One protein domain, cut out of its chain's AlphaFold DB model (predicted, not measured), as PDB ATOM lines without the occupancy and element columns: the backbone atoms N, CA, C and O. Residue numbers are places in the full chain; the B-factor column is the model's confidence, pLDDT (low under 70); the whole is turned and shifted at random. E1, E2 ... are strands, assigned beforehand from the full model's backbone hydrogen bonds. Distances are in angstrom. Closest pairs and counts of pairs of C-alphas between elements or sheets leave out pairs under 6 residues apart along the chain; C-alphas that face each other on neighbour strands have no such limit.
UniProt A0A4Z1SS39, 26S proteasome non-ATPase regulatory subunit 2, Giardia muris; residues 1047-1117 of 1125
ATOM      1  N   THR A1047       6.695  34.265  24.388       82.50
ATOM      2  CA  THR A1047       5.900  35.492  24.384       82.50
ATOM      3  C   THR A1047       5.759  36.059  25.784       82.50
ATOM      4  O   THR A1047       5.531  35.322  26.751       82.50
ATOM      5  N   VAL A1048       5.902  37.373  25.885       81.00
ATOM      6  CA  VAL A1048       5.893  38.119  27.143       81.00
ATOM      7  C   VAL A1048       4.924  39.297  27.017       81.00
ATOM      8  O   VAL A1048       4.816  39.908  25.959       81.00
ATOM      9  N   ASP A1049       4.187  39.582  28.085       80.12
ATOM     10  CA  ASP A1049       3.270  40.721  28.187       80.12
ATOM     11  C   ASP A1049       4.023  42.019  28.552       80.12
ATOM     12  O   ASP A1049       5.180  41.978  28.974       80.12
ATOM     13  N   ALA A1050       3.365  43.177  28.474       71.19
ATOM     14  CA  ALA A1050       3.955  44.487  28.778       71.19
ATOM     15  C   ALA A1050       4.526  44.605  30.209       71.19
ATOM     16  O   ALA A1050       5.418  45.411  30.442       71.19
ATOM     17  N   SER A1051       4.052  43.784  31.156       70.62
ATOM     18  CA  SER A1051       4.561  43.711  32.535       70.62
ATOM     19  C   SER A1051       5.625  42.619  32.738       70.62
ATOM     20  O   SER A1051       5.732  42.063  33.834       70.62
ATOM     21  N   ASN A1052       6.294  42.192  31.668       74.44
ATOM     22  CA  ASN A1052       7.315  41.148  31.684       74.44
ATOM     23  C   ASN A1052       6.856  39.781  32.258       74.44
ATOM     24  O   ASN A1052       7.596  39.013  32.883       74.44
ATOM     25  N   LYS A1053       5.572  39.454  32.068       79.00
ATOM     26  CA  LYS A1053       4.994  38.167  32.479       79.00
ATOM     27  C   LYS A1053       4.831  37.260  31.262       79.00
ATOM     28  O   LYS A1053       4.387  37.730  30.219       79.00
ATOM     29  N   PRO A1054       5.168  35.964  31.361       76.75
ATOM     30  CA  PRO A1054       5.047  35.056  30.229       76.75
ATOM     31  C   PRO A1054       3.573  34.866  29.857       76.75
ATOM     32  O   PRO A1054       2.753  34.518  30.709       76.75
ATOM     33  N   GLN A1055       3.256  35.041  28.578       80.81
ATOM     34  CA  GLN A1055       1.927  34.819  28.016       80.81
ATOM     35  C   GLN A1055       1.978  33.644  27.039       80.81
ATOM     36  O   GLN A1055       2.982  33.449  26.363       80.81
ATOM     37  N   THR A1056       0.917  32.843  26.964       80.69
ATOM     38  CA  THR A1056       0.799  31.751  25.987       80.69
ATOM     39  C   THR A1056       0.017  32.232  24.770       80.69
ATOM     40  O   THR A1056      -1.138  32.633  24.918       80.69
ATOM     41  N   VAL A1057       0.639  32.179  23.595       82.88
ATOM     42  CA  VAL A1057       0.063  32.562  22.297       82.88
ATOM     43  C   VAL A1057       0.322  31.435  21.294       82.88
ATOM     44  O   VAL A1057       1.327  30.726  21.403       82.88
ATOM     45  N   THR A1058      -0.596  31.233  20.352       84.00
ATOM     46  CA  THR A1058      -0.509  30.225  19.286       84.00
ATOM     47  C   THR A1058       0.218  30.769  18.057       84.00
ATOM     48  O   THR A1058      -0.130  31.813  17.504       84.00
ATOM     49  N   PHE A1059       1.228  30.027  17.606       82.38
ATOM     50  CA  PHE A1059       1.978  30.294  16.382       82.38
ATOM     51  C   PHE A1059       1.898  29.104  15.428       82.38
ATOM     52  O   PHE A1059       1.952  27.948  15.846       82.38
ATOM     53  N   ARG A1060       1.849  29.383  14.128       82.88
ATOM     54  CA  ARG A1060       2.048  28.414  13.051       82.88
ATOM     55  C   ARG A1060       3.531  28.304  12.750       82.88
ATOM     56  O   ARG A1060       4.116  29.244  12.225       82.88
ATOM     57  N   SER A1061       4.136  27.160  13.042       79.94
ATOM     58  CA  SER A1061       5.522  26.886  12.661       79.94
ATOM     59  C   SER A1061       5.614  26.031  11.404       79.94
ATOM     60  O   SER A1061       4.898  25.035  11.292       79.94
ATOM     61  N   GLY A1062       6.498  26.395  10.475       78.94
ATOM     62  CA  GLY A1062       6.821  25.609   9.280       78.94
ATOM     63  C   GLY A1062       8.026  26.175   8.526       78.94
ATOM     64  O   GLY A1062       8.605  27.180   8.935       78.94
ATOM     65  N   ASN A1063       8.410  25.544   7.417       74.62
ATOM     66  CA  ASN A1063       9.484  26.060   6.563       74.62
ATOM     67  C   ASN A1063       8.912  27.083   5.580       74.62
ATOM     68  O   ASN A1063       7.868  26.832   4.979       74.62
ATOM     69  N   TYR A1064       9.601  28.199   5.362       67.00
ATOM     70  CA  TYR A1064       9.215  29.150   4.319       67.00
ATOM     71  C   TYR A1064       9.741  28.737   2.950       67.00
ATOM     72  O   TYR A1064      10.882  28.289   2.829       67.00
ATOM     73  N   PHE A1065       8.919  28.942   1.926       60.59
ATOM     74  CA  PHE A1065       9.333  28.887   0.532       60.59
ATOM     75  C   PHE A1065       9.248  30.288  -0.075       60.59
ATOM     76  O   PHE A1065       8.251  30.984   0.125       60.59
ATOM     77  N   ASP A1066      10.303  30.683  -0.784       61.06
ATOM     78  CA  ASP A1066      10.350  31.940  -1.528       61.06
ATOM     79  C   ASP A1066       9.565  31.772  -2.837       61.06
ATOM     80  O   ASP A1066       9.952  31.012  -3.729       61.06
ATOM     81  N   THR A1067       8.407  32.413  -2.920       52.00
ATOM     82  CA  THR A1067       7.584  32.478  -4.126       52.00
ATOM     83  C   THR A1067       7.720  33.862  -4.743       52.00
ATOM     84  O   THR A1067       6.981  34.787  -4.405       52.00
ATOM     85  N   VAL A1068       8.656  33.982  -5.684       46.06
ATOM     86  CA  VAL A1068       8.849  35.189  -6.495       46.06
ATOM     87  C   VAL A1068       7.538  35.539  -7.219       46.06
ATOM     88  O   VAL A1068       6.997  34.709  -7.950       46.06
ATOM     89  N   GLY A1069       7.027  36.761  -7.020       44.44
ATOM     90  CA  GLY A1069       5.862  37.304  -7.743       44.44
ATOM     91  C   GLY A1069       4.551  37.430  -6.951       44.44
ATOM     92  O   GLY A1069       3.546  37.841  -7.525       44.44
ATOM     93  N   LEU A1070       4.533  37.106  -5.653       46.25
ATOM     94  CA  LEU A1070       3.398  37.376  -4.757       46.25
ATOM     95  C   LEU A1070       3.669  38.603  -3.871       46.25
ATOM     96  O   LEU A1070       4.811  38.872  -3.509       46.25
ATOM     97  N   MET A1071       2.605  39.324  -3.490       37.72
ATOM     98  CA  MET A1071       2.678  40.472  -2.563       37.72
ATOM     99  C   MET A1071       3.261  40.087  -1.192       37.72
ATOM    100  O   MET A1071       3.908  40.907  -0.542       37.72
ATOM    101  N   GLU A1072       3.073  38.829  -0.784       50.34
ATOM    102  CA  GLU A1072       3.812  38.185   0.301       50.34
ATOM    103  C   GLU A1072       4.770  37.158  -0.321       50.34
ATOM    104  O   GLU A1072       4.324  36.083  -0.733       50.34
ATOM    105  N   PRO A1073       6.074  37.466  -0.435       47.31
ATOM    106  CA  PRO A1073       7.018  36.598  -1.139       47.31
ATOM    107  C   PRO A1073       7.277  35.279  -0.402       47.31
ATOM    108  O   PRO A1073       7.783  34.332  -0.992       47.31
ATOM    109  N   TYR A1074       6.883  35.178   0.867       57.84
ATOM    110  CA  TYR A1074       7.177  34.029   1.706       57.84
ATOM    111  C   TYR A1074       5.897  33.327   2.123       57.84
ATOM    112  O   TYR A1074       5.172  33.795   2.998       57.84
ATOM    113  N   ARG A1075       5.646  32.159   1.523       61.81
ATOM    114  CA  ARG A1075       4.571  31.272   1.964       61.81
ATOM    115  C   ARG A1075       5.140  30.168   2.831       61.81
ATOM    116  O   ARG A1075       6.073  29.447   2.471       61.81
ATOM    117  N   LEU A1076       4.537  30.045   3.992       70.75
ATOM    118  CA  LEU A1076       4.770  28.984   4.940       70.75
ATOM    119  C   LEU A1076       4.348  27.643   4.243       70.75
ATOM    120  O   LEU A1076       3.297  27.551   3.601       70.75
ATOM    121  N   THR A1077       5.193  26.603   4.309       67.19
ATOM    122  CA  THR A1077       4.908  25.228   3.846       67.19
ATOM    123  C   THR A1077       4.785  24.265   5.036       67.19
ATOM    124  O   THR A1077       5.680  24.203   5.879       67.19
ATOM    125  N   GLY A1078       3.673  23.521   5.118       64.44
ATOM    126  CA  GLY A1078       3.421  22.519   6.165       64.44
ATOM    127  C   GLY A1078       3.406  23.085   7.593       64.44
ATOM    128  O   GLY A1078       4.401  22.978   8.303       64.44
ATOM    129  N   HIS A1079       2.276  23.652   8.034       70.75
ATOM    130  CA  HIS A1079       2.168  24.304   9.351       70.75
ATOM    131  C   HIS A1079       1.673  23.387  10.450       70.75
ATOM    132  O   HIS A1079       0.705  22.649  10.276       70.75
ATOM    133  N   GLN A1080       2.303  23.518  11.613       77.62
ATOM    134  CA  GLN A1080       1.799  23.014  12.884       77.62
ATOM    135  C   GLN A1080       1.518  24.201  13.802       77.62
ATOM    136  O   GLN A1080       2.372  25.076  13.954       77.62
ATOM    137  N   ALA A1081       0.321  24.240  14.385       81.25
ATOM    138  CA  ALA A1081      -0.039  25.231  15.389       81.25
ATOM    139  C   ALA A1081       0.537  24.799  16.743       81.25
ATOM    140  O   ALA A1081       0.135  23.780  17.303       81.25
ATOM    141  N   ASN A1082       1.494  25.570  17.246       80.12
ATOM    142  CA  ASN A1082       2.198  25.339  18.498       80.12
ATOM    143  C   ASN A1082       1.979  26.530  19.438       80.12
ATOM    144  O   ASN A1082       2.031  27.689  19.033       80.12
ATOM    145  N   THR A1083       1.745  26.255  20.718       82.44
ATOM    146  CA  THR A1083       1.616  27.289  21.755       82.44
ATOM    147  C   THR A1083       2.972  27.616  22.368       82.44
ATOM    148  O   THR A1083       3.734  26.702  22.689       82.44
ATOM    149  N   THR A1084       3.257  28.889  22.629       79.00
ATOM    150  CA  THR A1084       4.490  29.299  23.315       79.00
ATOM    151  C   THR A1084       4.544  28.851  24.785       79.00
ATOM    152  O   THR A1084       3.523  28.783  25.486       79.00
ATOM    153  N   PRO A1085       5.746  28.576  25.328       72.25
ATOM    154  CA  PRO A1085       7.056  28.606  24.698       72.25
ATOM    155  C   PRO A1085       7.335  27.350  23.871       72.25
ATOM    156  O   PRO A1085       7.036  26.235  24.293       72.25
ATOM    157  N   MET A1086       7.951  27.544  22.712       78.69
ATOM    158  CA  MET A1086       8.272  26.470  21.773       78.69
ATOM    159  C   MET A1086       9.712  26.589  21.279       78.69
ATOM    160  O   MET A1086      10.320  27.650  21.383       78.69
ATOM    161  N   THR A1087      10.276  25.512  20.741       78.38
ATOM    162  CA  THR A1087      11.597  25.537  20.098       78.38
ATOM    163  C   THR A1087      11.420  25.648  18.589       78.38
ATOM    164  O   THR A1087      10.761  24.791  18.008       78.38
ATOM    165  N   LEU A1088      12.031  26.643  17.947       73.19
ATOM    166  CA  LEU A1088      12.038  26.764  16.484       73.19
ATOM    167  C   LEU A1088      13.308  26.155  15.916       73.19
ATOM    168  O   LEU A1088      14.393  26.543  16.345       73.19
ATOM    169  N   SER A1089      13.211  25.205  14.981       70.50
ATOM    170  CA  SER A1089      14.395  24.746  14.245       70.50
ATOM    171  C   SER A1089      14.996  25.867  13.387       70.50
ATOM    172  O   SER A1089      14.343  26.853  13.096       70.50
ATOM    173  N   HIS A1090      16.266  25.734  12.992       64.19
ATOM    174  CA  HIS A1090      16.966  26.773  12.224       64.19
ATOM    175  C   HIS A1090      16.336  27.101  10.865       64.19
ATOM    176  O   HIS A1090      16.604  28.160  10.305       64.19
ATOM    177  N   VAL A1091      15.572  26.158  10.315       67.88
ATOM    178  CA  VAL A1091      14.897  26.279   9.017       67.88
ATOM    179  C   VAL A1091      13.411  26.597   9.210       67.88
ATOM    180  O   VAL A1091      12.800  27.238   8.354       67.88
ATOM    181  N   GLU A1092      12.845  26.184  10.346       71.50
ATOM    182  CA  GLU A1092      11.474  26.491  10.726       71.50
ATOM    183  C   GLU A1092      11.345  27.943  11.171       71.50
ATOM    184  O   GLU A1092      12.197  28.502  11.857       71.50
ATOM    185  N   ARG A1093      10.218  28.545  10.827       73.12
ATOM    186  CA  ARG A1093       9.850  29.883  11.267       73.12
ATOM    187  C   ARG A1093       8.418  29.875  11.772       73.12
ATOM    188  O   ARG A1093       7.663  28.953  11.461       73.12
ATOM    189  N   ALA A1094       8.067  30.893  12.549       73.50
ATOM    190  CA  ALA A1094       6.753  31.046  13.152       73.50
ATOM    191  C   ALA A1094       5.985  32.229  12.549       73.50
ATOM    192  O   ALA A1094       6.529  33.320  12.402       73.50
ATOM    193  N   GLU A1095       4.700  32.023  12.278       76.19
ATOM    194  CA  GLU A1095       3.719  33.078  12.018       76.19
ATOM    195  C   GLU A1095       2.659  33.082  13.109       76.19
ATOM    196  O   GLU A1095       2.296  32.036  13.644       76.19
ATOM    197  N   LEU A1096       2.159  34.262  13.455       77.94
ATOM    198  CA  LEU A1096       1.077  34.390  14.420       77.94
ATOM    199  C   LEU A1096      -0.238  33.884  13.819       77.94
ATOM    200  O   LEU A1096      -0.565  34.209  12.679       77.94
ATOM    201  N   GLU A1097      -0.997  33.113  14.594       73.50
ATOM    202  CA  GLU A1097      -2.336  32.670  14.194       73.50
ATOM    203  C   GLU A1097      -3.450  33.619  14.669       73.50
ATOM    204  O   GLU A1097      -4.440  33.808  13.963       73.50
ATOM    205  N   ASP A1098      -3.284  34.235  15.843       72.31
ATOM    206  CA  ASP A1098      -4.305  35.073  16.475       72.31
ATOM    207  C   ASP A1098      -4.344  36.503  15.902       72.31
ATOM    208  O   ASP A1098      -3.365  37.239  15.962       72.31
ATOM    209  N   VAL A1099      -5.516  36.942  15.425       65.38
ATOM    210  CA  VAL A1099      -5.720  38.279  14.818       65.38
ATOM    211  C   VAL A1099      -5.782  39.412  15.859       65.38
ATOM    212  O   VAL A1099      -5.441  40.552  15.559       65.38
ATOM    213  N   ASN A1100      -6.173  39.111  17.103       69.12
ATOM    214  CA  ASN A1100      -6.385  40.105  18.177       69.12
ATOM    215  C   ASN A1100      -5.101  40.477  18.939       69.12
ATOM    216  O   ASN A1100      -5.132  41.105  20.003       69.12
ATOM    217  N   VAL A1101      -3.969  39.993  18.448       71.50
ATOM    218  CA  VAL A1101      -2.694  40.024  19.138       71.50
ATOM    219  C   VAL A1101      -1.705  40.756  18.240       71.50
ATOM    220  O   VAL A1101      -1.390  40.300  17.147       71.50
ATOM    221  N   GLU A1102      -1.218  41.912  18.686       70.19
ATOM    222  CA  GLU A1102      -0.182  42.650  17.967       70.19
ATOM    223  C   GLU A1102       1.197  42.250  18.489       70.19
ATOM    224  O   GLU A1102       1.448  42.233  19.701       70.19
ATOM    225  N   ILE A1103       2.096  41.946  17.553       72.19
ATOM    226  CA  ILE A1103       3.497  41.648  17.827       72.19
ATOM    227  C   ILE A1103       4.349  42.891  17.549       72.19
ATOM    228  O   ILE A1103       4.183  43.550  16.523       72.19
ATOM    229  N   ALA A1104       5.298  43.176  18.446       67.62
ATOM    230  CA  ALA A1104       6.218  44.305  18.320       67.62
ATOM    231  C   ALA A1104       7.289  44.144  17.213       67.62
ATOM    232  O   ALA A1104       7.805  45.145  16.726       67.62
ATOM    233  N   LEU A1105       7.629  42.910  16.827       69.50
ATOM    234  CA  LEU A1105       8.591  42.559  15.769       69.50
ATOM    235  C   LEU A1105       7.913  41.976  14.522       69.50
ATOM    236  O   LEU A1105       7.005  41.152  14.621       69.50
ATOM    237  N   SER A1106       8.419  42.290  13.329       65.19
ATOM    238  CA  SER A1106       7.893  41.669  12.101       65.19
ATOM    239  C   SER A1106       8.137  40.154  12.028       65.19
ATOM    240  O   SER A1106       7.324  39.439  11.429       65.19
ATOM    241  N   TYR A1107       9.216  39.672  12.660       69.31
ATOM    242  CA  TYR A1107       9.604  38.259  12.724       69.31
ATOM    243  C   TYR A1107       9.674  37.800  14.182       69.31
ATOM    244  O   TYR A1107      10.496  38.321  14.941       69.31
ATOM    245  N   PRO A1108       8.841  36.830  14.591       67.31
ATOM    246  CA  PRO A1108       8.890  36.298  15.941       67.31
ATOM    247  C   PRO A1108      10.066  35.321  16.087       67.31
ATOM    248  O   PRO A1108       9.978  34.153  15.713       67.31
ATOM    249  N   GLU A1109      11.168  35.797  16.660       69.75
ATOM    250  CA  GLU A1109      12.310  34.982  17.090       69.75
ATOM    251  C   GLU A1109      12.659  35.324  18.550       69.75
ATOM    252  O   GLU A1109      12.540  36.476  18.965       69.75
ATOM    253  N   ASP A1110      13.113  34.338  19.328       74.31
ATOM    254  CA  ASP A1110      13.484  34.486  20.743       74.31
ATOM    255  C   ASP A1110      12.374  34.984  21.670       74.31
ATOM    256  O   ASP A1110      11.570  34.189  22.162       74.31
ATOM    257  N   ILE A1111      12.359  36.282  21.967       76.94
ATOM    258  CA  ILE A1111      11.444  36.894  22.924       76.94
ATOM    259  C   ILE A1111      10.628  37.926  22.184       76.94
ATOM    260  O   ILE A1111      11.153  38.886  21.619       76.94
ATOM    261  N   VAL A1112       9.323  37.709  22.221       78.75
ATOM    262  CA  VAL A1112       8.365  38.541  21.524       78.75
ATOM    263  C   VAL A1112       7.427  39.153  22.545       78.75
ATOM    264  O   VAL A1112       6.670  38.450  23.220       78.75
ATOM    265  N   VAL A1113       7.481  40.473  22.654       80.50
ATOM    266  CA  VAL A1113       6.530  41.240  23.442       80.50
ATOM    267  C   VAL A1113       5.235  41.341  22.656       80.50
ATOM    268  O   VAL A1113       5.204  41.734  21.485       80.50
ATOM    269  N   VAL A1114       4.166  40.947  23.326       79.69
ATOM    270  CA  VAL A1114       2.829  40.872  22.773       79.69
ATOM    271  C   VAL A1114       1.956  41.916  23.452       79.69
ATOM    272  O   VAL A1114       1.964  42.044  24.674       79.69
ATOM    273  N   SER A1115       1.167  42.634  22.658       73.38
ATOM    274  CA  SER A1115       0.105  43.504  23.163       73.38
ATOM    275  C   SER A1115      -1.244  43.034  22.631       73.38
ATOM    276  O   SER A1115      -1.401  42.803  21.433       73.38
ATOM    277  N   ARG A1116      -2.230  42.875  23.518       66.94
ATOM    278  CA  ARG A1116      -3.608  42.574  23.114       66.94
ATOM    279  C   ARG A1116      -4.331  43.869  22.788       66.94
ATOM    280  O   ARG A1116      -4.425  44.749  23.643       66.94
ATOM    281  N   THR A1117      -4.879  43.967  21.584       57.12
ATOM    282  CA  THR A1117      -5.810  45.039  21.243       57.12
ATOM    283  C   THR A1117      -7.184  44.655  21.783       57.12
ATOM    284  O   THR A1117      -7.804  43.684  21.356       57.12
TER     285      THR A1117
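Overview. This is residues 1047 to 1117 of the 1125 residues of the protein "26S proteasome non-ATPase regulatory subunit 2" of Giardia muris (UniProt A0A4Z1SS39). A long, bent two-strand hairpin, E1 and E2, with the shorter E3 added beside E1, makes a small, strongly twisted sheet; a second hairpin, E4 and E5, follows E3 after a tight link and makes a small sheet of its own, with E4 only just apart from E3, at 8.4 A. The turn of the first hairpin, with Gly 1069, lies at one end of the long axis, and the loop with Ser 1051 lies at the other. The printed part has 71 residues with five named strands, E1 to E5 in chain order, and no named helix; the class is all strand, though under half of the residues, 34, are in named elements. The larger sheet has the order E2, E1, E3 and the smaller one E4, E5, both antiparallel. The whole is compact by its radius of gyration of the C-alphas, 12.7 A, yet elongated, spanning 40 by 24 by 16 A.

Arrangement. Start at the inner strand E1, residues 1058 to 1066, which bends by 59 degrees at residue 1063. Its partner in a hairpin is E2, residues 1074 to 1083, an edge strand that bends by 84 degrees at residue 1078. Their directions differ by 159 degrees; look for N 1082 and O 1059 at 2.8 A, and N 1065 and O 1075 at 2.9 A. The other edge strand is E3, residues 1092 to 1096, antiparallel to E1 at 126 degrees, where N 1060 and O 1095 are 2.7 A apart. Now look at the hairpin of E4, residues 1101 to 1103, and E5, residues 1110 to 1116, at 139 degrees, with N 1102 and O 1115 at 2.9 A. E5 is apart from E1, E2 and E3. E4 is apart from E1 and E2, and only just apart from E3, at 8.4 A.

Along the chain. Find C-alpha 1058 at (-0.509, 30.225, 19.286); from there E1 runs 23.5 A to C-alpha 1066 at (10.350, 31.940, -1.528). E2 covers 21.9 A from Tyr 1074 to Thr 1083. E3 covers 13.6 A from Glu 1092 to Leu 1096, and its centre is the nearest to the mean of the C-alphas, at 4.1 A. E4 has three residues, Val 1101 to Ile 1103. E5 covers 19.1 A and ends with C-alpha 1116 at (-3.608, 42.574, 23.114).

Size, cuts and confidence. The C-alphas of Ser 1051 and Gly 1069 are the two farthest apart, at 40.8 A. The printed part has no cut. The link from E3 to E4 is tight; the other three are short. The mean pLDDT of the printed part is 70.7, and 26 residues are under 70, among them residues 1064 to 1075 and 1104 to 1109.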